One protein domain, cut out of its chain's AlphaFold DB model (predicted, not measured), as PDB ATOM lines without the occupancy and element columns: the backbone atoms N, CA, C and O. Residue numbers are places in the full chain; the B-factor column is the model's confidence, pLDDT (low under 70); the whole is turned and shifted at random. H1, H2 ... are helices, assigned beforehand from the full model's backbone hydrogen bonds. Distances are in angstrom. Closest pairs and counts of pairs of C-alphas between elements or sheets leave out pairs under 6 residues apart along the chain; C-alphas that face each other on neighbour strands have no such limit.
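This is residues 64 to 124 of the 349 residues of an uncharacterized protein of Haloarculaceae archaeon HSR-Bgl (UniProt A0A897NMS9). One long helix, H2, runs along one side of a small helical domain as a floor, and the other three helices pack on the same side of it: H1 crosses near its beginning, H4 crosses over its middle, and the short H3 packs on its later turns. H1, H2 and H4 also touch one another as a triangle of three steeply crossing helices, while H3 lies beyond them, far from H1. The printed part has 61 residues with four named helices, in the order H1, H2, H3, H4 along the chain, and no named strand; the class is all helix, with 44 residues in named elements. The whole is compact, with a radius of gyration of the C-alphas of 10.2 A, and spans 25 by 23 by 17 A along its three main axes.

Start with the longest helix, H2, residues 79 to 96: find C-alpha 79 at (-128.684, -39.597, 67.124) and go from there to C-alpha 96 at (-114.829, -56.069, 53.659), 25.4 A away. Before it in the printed part comes H1, residues 64 to 74, which begins with C-alpha 64 at (-117.195, -40.347, 61.356) and measures 15.3 A from first to last C-alpha. After H2 look for H3, residues 101 to 104, a helix of 4 residues and 5.7 A. The last helix is H4, residues 111 to 121, which is 15.5 A from first to last C-alpha and ends with C-alpha 121 at (-121.494, -44.772, 50.074).

Begin with H2, the hub, which touches the three other helices. Look at Phe 68 and Ser 83 to see H1 and H2 touch: their C-alphas, the closest of the two helices, are 5.5 A apart. The lines of H1 and H2 stand at a steep tilt of 58 degrees, and the two run opposite ways. H4 touches H2 with residues 85 to 89 of H2 alone, and the closest C-alphas are those of Ile 89 and Val 117, 6.7 A apart. These two helices run the same way at a steep tilt of 63 degrees. H3 touches H2 with residues 88 to 93 of H2 alone, and there the C-alphas of Ser 92 and Ile 102 come closest, at 5.4 A. From H2 go outward to H1 and H4, which touch with the C-alphas of Val 67 and Thr 120 as the closest, 6.1 A apart; they run opposite ways at a steep tilt of 54 degrees. The helix packing is mostly crossed: none of the three touching pairs with a tilt is at a shallow one. H3 and H4 are close but not clearly touching, with the C-alphas of Leu 103 and Arg 114 closest at 7.3 A, and H1 and H3 are apart. In the backbone of H1, H2 and H4 each O of residue i is within hydrogen-bond range of N of residue i+4 inside the helix; H3 is too short for such a pair, and its one O i to N i+3 pair is within range.

Compare Glu 106 with Asp 124 to see the size: their C-alphas, the two farthest apart in the domain, are 27.3 A from each other. The first and last printed C-alphas, those of Glu 64 and Asp 124, are 11.4 A apart. The printed part has no cut. The links from H1 to H2 and from H2 to H3 are tight, each with 4 residues; the link from H3 to H4, with 6 residues, is short, and no link is long. In this predicted model the mean pLDDT of the printed part is 89.1, and no printed residue is under 70.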
ATOM      1  N   GLU A  64    -116.148 -40.030  60.376       78.31
ATOM      2  CA  GLU A  64    -117.195 -40.347  61.356       78.31
ATOM      3  C   GLU A  64    -118.171 -39.183  61.551       78.31
ATOM      4  O   GLU A  64    -119.386 -39.376  61.551       78.31
ATOM      5  N   ARG A  65    -117.660 -37.947  61.654       81.81
ATOM      6  CA  ARG A  65    -118.504 -36.759  61.832       81.81
ATOM      7  C   ARG A  65    -119.341 -36.479  60.589       81.81
ATOM      8  O   ARG A  65    -120.518 -36.147  60.717       81.81
ATOM      9  N   THR A  66    -118.737 -36.583  59.408       85.25
ATOM     10  CA  THR A  66    -119.421 -36.355  58.128       85.25
ATOM     11  C   THR A  66    -120.534 -37.377  57.936       85.25
ATOM     12  O   THR A  66    -121.675 -37.000  57.686       85.25
ATOM     13  N   VAL A  67    -120.229 -38.658  58.154       86.31
ATOM     14  CA  VAL A  67    -121.204 -39.751  58.085       86.31
ATOM     15  C   VAL A  67    -122.320 -39.549  59.104       86.31
ATOM     16  O   VAL A  67    -123.492 -39.620  58.751       86.31
ATOM     17  N   PHE A  68    -121.984 -39.243  60.356       86.00
ATOM     18  CA  PHE A  68    -122.967 -39.008  61.411       86.00
ATOM     19  C   PHE A  68    -123.955 -37.885  61.064       86.00
ATOM     20  O   PHE A  68    -125.166 -38.060  61.221       86.00
ATOM     21  N   LEU A  69    -123.447 -36.737  60.604       86.19
ATOM     22  CA  LEU A  69    -124.283 -35.590  60.248       86.19
ATOM     23  C   LEU A  69    -125.168 -35.888  59.038       86.19
ATOM     24  O   LEU A  69    -126.343 -35.525  59.060       86.19
ATOM     25  N   GLU A  70    -124.638 -36.589  58.034       88.81
ATOM     26  CA  GLU A  70    -125.422 -37.008  56.873       88.81
ATOM     27  C   GLU A  70    -126.553 -37.951  57.284       88.81
ATOM     28  O   GLU A  70    -127.714 -37.734  56.942       88.81
ATOM     29  N   LEU A  71    -126.243 -38.974  58.086       87.88
ATOM     30  CA  LEU A  71    -127.239 -39.935  58.550       87.88
ATOM     31  C   LEU A  71    -128.332 -39.257  59.377       87.88
ATOM     32  O   LEU A  71    -129.501 -39.604  59.238       87.88
ATOM     33  N   LEU A  72    -127.990 -38.273  60.208       87.50
ATOM     34  CA  LEU A  72    -128.978 -37.485  60.946       87.50
ATOM     35  C   LEU A  72    -129.885 -36.630  60.049       87.50
ATOM     36  O   LEU A  72    -131.009 -36.339  60.454       87.50
ATOM     37  N   HIS A  73    -129.394 -36.177  58.893       88.19
ATOM     38  CA  HIS A  73    -130.146 -35.291  58.004       88.19
ATOM     39  C   HIS A  73    -131.019 -36.060  57.006       88.19
ATOM     40  O   HIS A  73    -132.175 -35.702  56.791       88.19
ATOM     41  N   GLU A  74    -130.480 -37.138  56.440       88.81
ATOM     42  CA  GLU A  74    -131.061 -37.863  55.304       88.81
ATOM     43  C   GLU A  74    -131.798 -39.153  55.701       88.81
ATOM     44  O   GLU A  74    -132.266 -39.923  54.848       88.81
ATOM     45  N   THR A  75    -131.901 -39.433  57.004       87.31
ATOM     46  CA  THR A  75    -132.608 -40.605  57.531       87.31
ATOM     47  C   THR A  75    -133.433 -40.269  58.775       87.31
ATOM     48  O   THR A  75    -133.195 -39.276  59.452       87.31
ATOM     49  N   ASP A  76    -134.378 -41.147  59.125       88.88
ATOM     50  CA  ASP A  76    -135.177 -41.039  60.356       88.88
ATOM     51  C   ASP A  76    -134.468 -41.639  61.595       88.88
ATOM     52  O   ASP A  76    -135.109 -41.988  62.594       88.88
ATOM     53  N   LEU A  77    -133.145 -41.839  61.536       82.81
ATOM     54  CA  LEU A  77    -132.381 -42.417  62.639       82.81
ATOM     55  C   LEU A  77    -132.301 -41.446  63.822       82.81
ATOM     56  O   LEU A  77    -132.067 -40.247  63.678       82.81
ATOM     57  N   SER A  78    -132.424 -41.978  65.041       82.00
ATOM     58  CA  SER A  78    -132.065 -41.202  66.233       82.00
ATOM     59  C   SER A  78    -130.554 -40.957  66.282       82.00
ATOM     60  O   SER A  78    -129.779 -41.754  65.759       82.00
ATOM     61  N   TRP A  79    -130.114 -39.921  67.002       75.38
ATOM     62  CA  TRP A  79    -128.684 -39.597  67.124       75.38
ATOM     63  C   TRP A  79    -127.821 -40.791  67.572       75.38
ATOM     64  O   TRP A  79    -126.756 -41.025  67.014       75.38
ATOM     65  N   LYS A  80    -128.310 -41.606  68.522       73.50
ATOM     66  CA  LYS A  80    -127.590 -42.803  68.990       73.50
ATOM     67  C   LYS A  80    -127.441 -43.841  67.885       73.50
ATOM     68  O   LYS A  80    -126.405 -44.481  67.786       73.50
ATOM     69  N   GLN A  81    -128.487 -44.019  67.080       78.94
ATOM     70  CA  GLN A  81    -128.457 -44.955  65.963       78.94
ATOM     71  C   GLN A  81    -127.577 -44.434  64.830       78.94
ATOM     72  O   GLN A  81    -126.858 -45.231  64.251       78.94
ATOM     73  N   ALA A  82    -127.602 -43.132  64.536       79.56
ATOM     74  CA  ALA A  82    -126.748 -42.524  63.518       79.56
ATOM     75  C   ALA A  82    -125.257 -42.634  63.880       79.56
ATOM     76  O   ALA A  82    -124.468 -43.010  63.024       79.56
ATOM     77  N   SER A  83    -124.883 -42.377  65.142       76.88
ATOM     78  CA  SER A  83    -123.495 -42.542  65.618       76.88
ATOM     79  C   SER A  83    -123.051 -43.997  65.492       76.88
ATOM     80  O   SER A  83    -122.090 -44.294  64.794       76.88
ATOM     81  N   TYR A  84    -123.825 -44.910  66.086       81.44
ATOM     82  CA  TYR A  84    -123.518 -46.336  66.072       81.44
ATOM     83  C   TYR A  84    -123.446 -46.903  64.648       81.44
ATOM     84  O   TYR A  84    -122.478 -47.557  64.287       81.44
ATOM     85  N   LEU A  85    -124.456 -46.646  63.811       87.00
ATOM     86  CA  LEU A  85    -124.479 -47.178  62.450       87.00
ATOM     87  C   LEU A  85    -123.420 -46.533  61.556       87.00
ATOM     88  O   LEU A  85    -122.888 -47.228  60.700       87.00
ATOM     89  N   GLY A  86    -123.103 -45.249  61.741       88.00
ATOM     90  CA  GLY A  86    -122.028 -44.593  60.998       88.00
ATOM     91  C   GLY A  86    -120.681 -45.279  61.224       88.00
ATOM     92  O   GLY A  86    -120.017 -45.647  60.257       88.00
ATOM     93  N   GLU A  87    -120.330 -45.527  62.489       85.19
ATOM     94  CA  GLU A  87    -119.112 -46.252  62.876       85.19
ATOM     95  C   GLU A  87    -119.104 -47.687  62.329       85.19
ATOM     96  O   GLU A  87    -118.145 -48.101  61.682       85.19
ATOM     97  N   GLU A  88    -120.191 -48.444  62.513       88.88
ATOM     98  CA  GLU A  88    -120.273 -49.834  62.046       88.88
ATOM     99  C   GLU A  88    -120.208 -49.951  60.513       88.88
ATOM    100  O   GLU A  88    -119.619 -50.899  59.992       88.88
ATOM    101  N   ILE A  89    -120.792 -49.000  59.771       93.75
ATOM    102  CA  ILE A  89    -120.719 -48.975  58.303       93.75
ATOM    103  C   ILE A  89    -119.273 -48.745  57.856       93.75
ATOM    104  O   ILE A  89    -118.786 -49.502  57.016       93.75
ATOM    105  N   ILE A  90    -118.584 -47.746  58.421       90.38
ATOM    106  CA  ILE A  90    -117.182 -47.453  58.085       90.38
ATOM    107  C   ILE A  90    -116.278 -48.626  58.467       90.38
ATOM    108  O   ILE A  90    -115.578 -49.150  57.603       90.38
ATOM    109  N   HIS A  91    -116.366 -49.135  59.697       88.69
ATOM    110  CA  HIS A  91    -115.597 -50.309  60.116       88.69
ATOM    111  C   HIS A  91    -115.855 -51.510  59.202       88.69
ATOM    112  O   HIS A  91    -114.923 -52.154  58.719       88.69
ATOM    113  N   SER A  92    -117.119 -51.822  58.902       94.44
ATOM    114  CA  SER A  92    -117.422 -52.926  57.995       94.44
ATOM    115  C   SER A  92    -116.844 -52.691  56.600       94.44
ATOM    116  O   SER A  92    -116.408 -53.655  55.967       94.44
ATOM    117  N   TRP A  93    -116.833 -51.455  56.102       95.75
ATOM    118  CA  TRP A  93    -116.234 -51.120  54.814       95.75
ATOM    119  C   TRP A  93    -114.729 -51.401  54.822       95.75
ATOM    120  O   TRP A  93    -114.239 -52.087  53.925       95.75
ATOM    121  N   GLU A  94    -114.010 -50.993  55.867       92.19
ATOM    122  CA  GLU A  94    -112.567 -51.232  56.013       92.19
ATOM    123  C   GLU A  94    -112.203 -52.722  55.925       92.19
ATOM    124  O   GLU A  94    -111.269 -53.114  55.218       92.19
ATOM    125  N   TYR A  95    -112.964 -53.584  56.604       92.88
ATOM    126  CA  TYR A  95    -112.659 -55.017  56.679       92.88
ATOM    127  C   TYR A  95    -113.230 -55.854  55.532       92.88
ATOM    128  O   TYR A  95    -112.740 -56.958  55.291       92.88
ATOM    129  N   THR A  96    -114.232 -55.356  54.806       93.62
ATOM    130  CA  THR A  96    -114.829 -56.069  53.659       93.62
ATOM    131  C   THR A  96    -114.417 -55.495  52.303       93.62
ATOM    132  O   THR A  96    -114.701 -56.109  51.276       93.62
ATOM    133  N   ALA A  97    -113.760 -54.328  52.293       94.50
ATOM    134  CA  ALA A  97    -113.499 -53.509  51.108       94.50
ATOM    135  C   ALA A  97    -114.769 -53.107  50.336       94.50
ATOM    136  O   ALA A  97    -114.708 -52.781  49.150       94.50
ATOM    137  N   ARG A  98    -115.940 -53.164  50.983       94.06
ATOM    138  CA  ARG A  98    -117.235 -52.922  50.346       94.06
ATOM    139  C   ARG A  98    -118.130 -52.047  51.223       94.06
ATOM    140  O   ARG A  98    -118.383 -52.421  52.367       94.06
ATOM    141  N   PRO A  99    -118.711 -50.964  50.681       91.69
ATOM    142  CA  PRO A  99    -119.596 -50.089  51.453       91.69
ATOM    143  C   PRO A  99    -120.865 -50.811  51.929       91.69
ATOM    144  O   PRO A  99    -121.453 -50.450  52.941       91.69
ATOM    145  N   ASP A 100    -121.291 -51.855  51.213       94.38
ATOM    146  CA  ASP A 100    -122.467 -52.660  51.534       94.38
ATOM    147  C   ASP A 100    -122.158 -53.924  52.350       94.38
ATOM    148  O   ASP A 100    -123.077 -54.695  52.634       94.38
ATOM    149  N   GLY A 101    -120.900 -54.137  52.758       94.12
ATOM    150  CA  GLY A 101    -120.465 -55.347  53.462       94.12
ATOM    151  C   GLY A 101    -121.221 -55.606  54.767       94.12
ATOM    152  O   GLY A 101    -121.529 -56.753  55.088       94.12
ATOM    153  N   ILE A 102    -121.642 -54.548  55.468       94.69
ATOM    154  CA  ILE A 102    -122.403 -54.661  56.719       94.69
ATOM    155  C   ILE A 102    -123.743 -55.398  56.527       94.69
ATOM    156  O   ILE A 102    -124.265 -56.020  57.450       94.69
ATOM    157  N   LEU A 103    -124.304 -55.378  55.313       96.00
ATOM    158  CA  LEU A 103    -125.586 -56.015  54.999       96.00
ATOM    159  C   LEU A 103    -125.493 -57.545  54.889       96.00
ATOM    160  O   LEU A 103    -126.532 -58.208  54.812       96.00
ATOM    161  N   GLU A 104    -124.282 -58.108  54.879       94.12
ATOM    162  CA  GLU A 104    -124.050 -59.558  54.925       94.12
ATOM    163  C   GLU A 104    -124.402 -60.145  56.303       94.12
ATOM    164  O   GLU A 104    -124.743 -61.322  56.417       94.12
ATOM    165  N   PHE A 105    -124.407 -59.311  57.346       90.75
ATOM    166  CA  PHE A 105    -124.833 -59.682  58.687       90.75
ATOM    167  C   PHE A 105    -126.349 -59.503  58.836       90.75
ATOM    168  O   PHE A 105    -126.870 -58.388  58.777       90.75
ATOM    169  N   GLU A 106    -127.075 -60.595  59.088       91.19
ATOM    170  CA  GLU A 106    -128.549 -60.596  59.118       91.19
ATOM    171  C   GLU A 106    -129.150 -59.538  60.055       91.19
ATOM    172  O   GLU A 106    -130.133 -58.887  59.703       91.19
ATOM    173  N   GLN A 107    -128.532 -59.311  61.218       89.31
ATOM    174  CA  GLN A 107    -128.972 -58.314  62.202       89.31
ATOM    175  C   GLN A 107    -128.913 -56.866  61.687       89.31
ATOM    176  O   GLN A 107    -129.702 -56.026  62.118       89.31
ATOM    177  N   PHE A 108    -128.011 -56.584  60.747       90.69
ATOM    178  CA  PHE A 108    -127.849 -55.275  60.121       90.69
ATOM    179  C   PHE A 108    -128.612 -55.169  58.800       90.69
ATOM    180  O   PHE A 108    -128.723 -54.093  58.225       90.69
ATOM    181  N   ASN A 109    -129.225 -56.251  58.324       93.81
ATOM    182  CA  ASN A 109    -129.933 -56.270  57.056       93.81
ATOM    183  C   ASN A 109    -131.373 -55.723  57.158       93.81
ATOM    184  O   ASN A 109    -132.358 -56.400  56.858       93.81
ATOM    185  N   THR A 110    -131.505 -54.471  57.598       92.44
ATOM    186  CA  THR A 110    -132.794 -53.795  57.810       92.44
ATOM    187  C   THR A 110    -132.997 -52.648  56.813       92.44
ATOM    188  O   THR A 110    -132.019 -52.124  56.280       92.44
ATOM    189  N   PRO A 111    -134.245 -52.207  56.548       93.00
ATOM    190  CA  PRO A 111    -134.494 -51.068  55.659       93.00
ATOM    191  C   PRO A 111    -133.743 -49.795  56.071       93.00
ATOM    192  O   PRO A 111    -133.195 -49.113  55.211       93.00
ATOM    193  N   ALA A 112    -133.657 -49.522  57.377       88.69
ATOM    194  CA  ALA A 112    -132.966 -48.348  57.905       88.69
ATOM    195  C   ALA A 112    -131.451 -48.404  57.649       88.69
ATOM    196  O   ALA A 112    -130.868 -47.426  57.198       88.69
ATOM    197  N   VAL A 113    -130.818 -49.563  57.861       92.81
ATOM    198  CA  VAL A 113    -129.377 -49.731  57.601       92.81
ATOM    199  C   VAL A 113    -129.079 -49.723  56.104       92.81
ATOM    200  O   VAL A 113    -128.092 -49.135  55.688       92.81
ATOM    201  N   ARG A 114    -129.947 -50.301  55.262       95.12
ATOM    202  CA  ARG A 114    -129.799 -50.207  53.798       95.12
ATOM    203  C   ARG A 114    -129.845 -48.761  53.312       95.12
ATOM    204  O   ARG A 114    -129.077 -48.407  52.425       95.12
ATOM    205  N   GLN A 115    -130.733 -47.946  53.882       93.50
ATOM    206  CA  GLN A 115    -130.780 -46.514  53.595       93.50
ATOM    207  C   GLN A 115    -129.510 -45.816  54.087       93.50
ATOM    208  O   GLN A 115    -128.909 -45.078  53.318       93.50
ATOM    209  N   ALA A 116    -129.062 -46.096  55.315       93.75
ATOM    210  CA  ALA A 116    -127.829 -45.529  55.857       93.75
ATOM    211  C   ALA A 116    -126.607 -45.853  54.980       93.75
ATOM    212  O   ALA A 116    -125.899 -44.946  54.565       93.75
ATOM    213  N   VAL A 117    -126.427 -47.121  54.596       96.00
ATOM    214  CA  VAL A 117    -125.374 -47.568  53.667       96.00
ATOM    215  C   VAL A 117    -125.446 -46.824  52.334       96.00
ATOM    216  O   VAL A 117    -124.414 -46.418  51.804       96.00
ATOM    217  N   ALA A 118    -126.651 -46.650  51.779       94.25
ATOM    218  CA  ALA A 118    -126.830 -45.938  50.518       94.25
ATOM    219  C   ALA A 118    -126.383 -44.473  50.621       94.25
ATOM    220  O   ALA A 118    -125.693 -44.009  49.721       94.25
ATOM    221  N   GLN A 119    -126.712 -43.788  51.722       92.81
ATOM    222  CA  GLN A 119    -126.265 -42.410  51.949       92.81
ATOM    223  C   GLN A 119    -124.751 -42.339  52.176       92.81
ATOM    224  O   GLN A 119    -124.063 -41.546  51.544       92.81
ATOM    225  N   THR A 120    -124.199 -43.215  53.021       92.38
ATOM    226  CA  THR A 120    -122.769 -43.209  53.358       92.38
ATOM    227  C   THR A 120    -121.869 -43.487  52.156       92.38
ATOM    228  O   THR A 120    -120.794 -42.901  52.050       92.38
ATOM    229  N   ARG A 121    -122.294 -44.360  51.237       92.00
ATOM    230  CA  ARG A 121    -121.494 -44.772  50.074       92.00
ATOM    231  C   ARG A 121    -121.050 -43.603  49.193       92.00
ATOM    232  O   ARG A 121    -119.948 -43.645  48.648       92.00
ATOM    233  N   ASP A 122    -121.902 -42.595  49.043       89.00
ATOM    234  CA  ASP A 122    -121.681 -41.487  48.112       89.00
ATOM    235  C   ASP A 122    -121.025 -40.267  48.782       89.00
ATOM    236  O   ASP A 122    -120.728 -39.273  48.112       89.00
ATOM    237  N   LEU A 123    -120.740 -40.343  50.085       91.00
ATOM    238  CA  LEU A 123    -120.059 -39.283  50.824       91.00
ATOM    239  C   LEU A 123    -118.583 -39.168  50.442       91.00
ATOM    240  O   LEU A 123    -117.921 -40.150  50.105       91.00
ATOM    241  N   ASP A 124    -118.055 -37.948  50.533       89.00
ATOM    242  CA  ASP A 124    -116.634 -37.639  50.335       89.00
ATOM    243  C   ASP A 124    -115.821 -38.098  51.560       89.00
ATOM    244  O   ASP A 124    -115.505 -37.325  52.461       89.00
TER     245      ASP A 124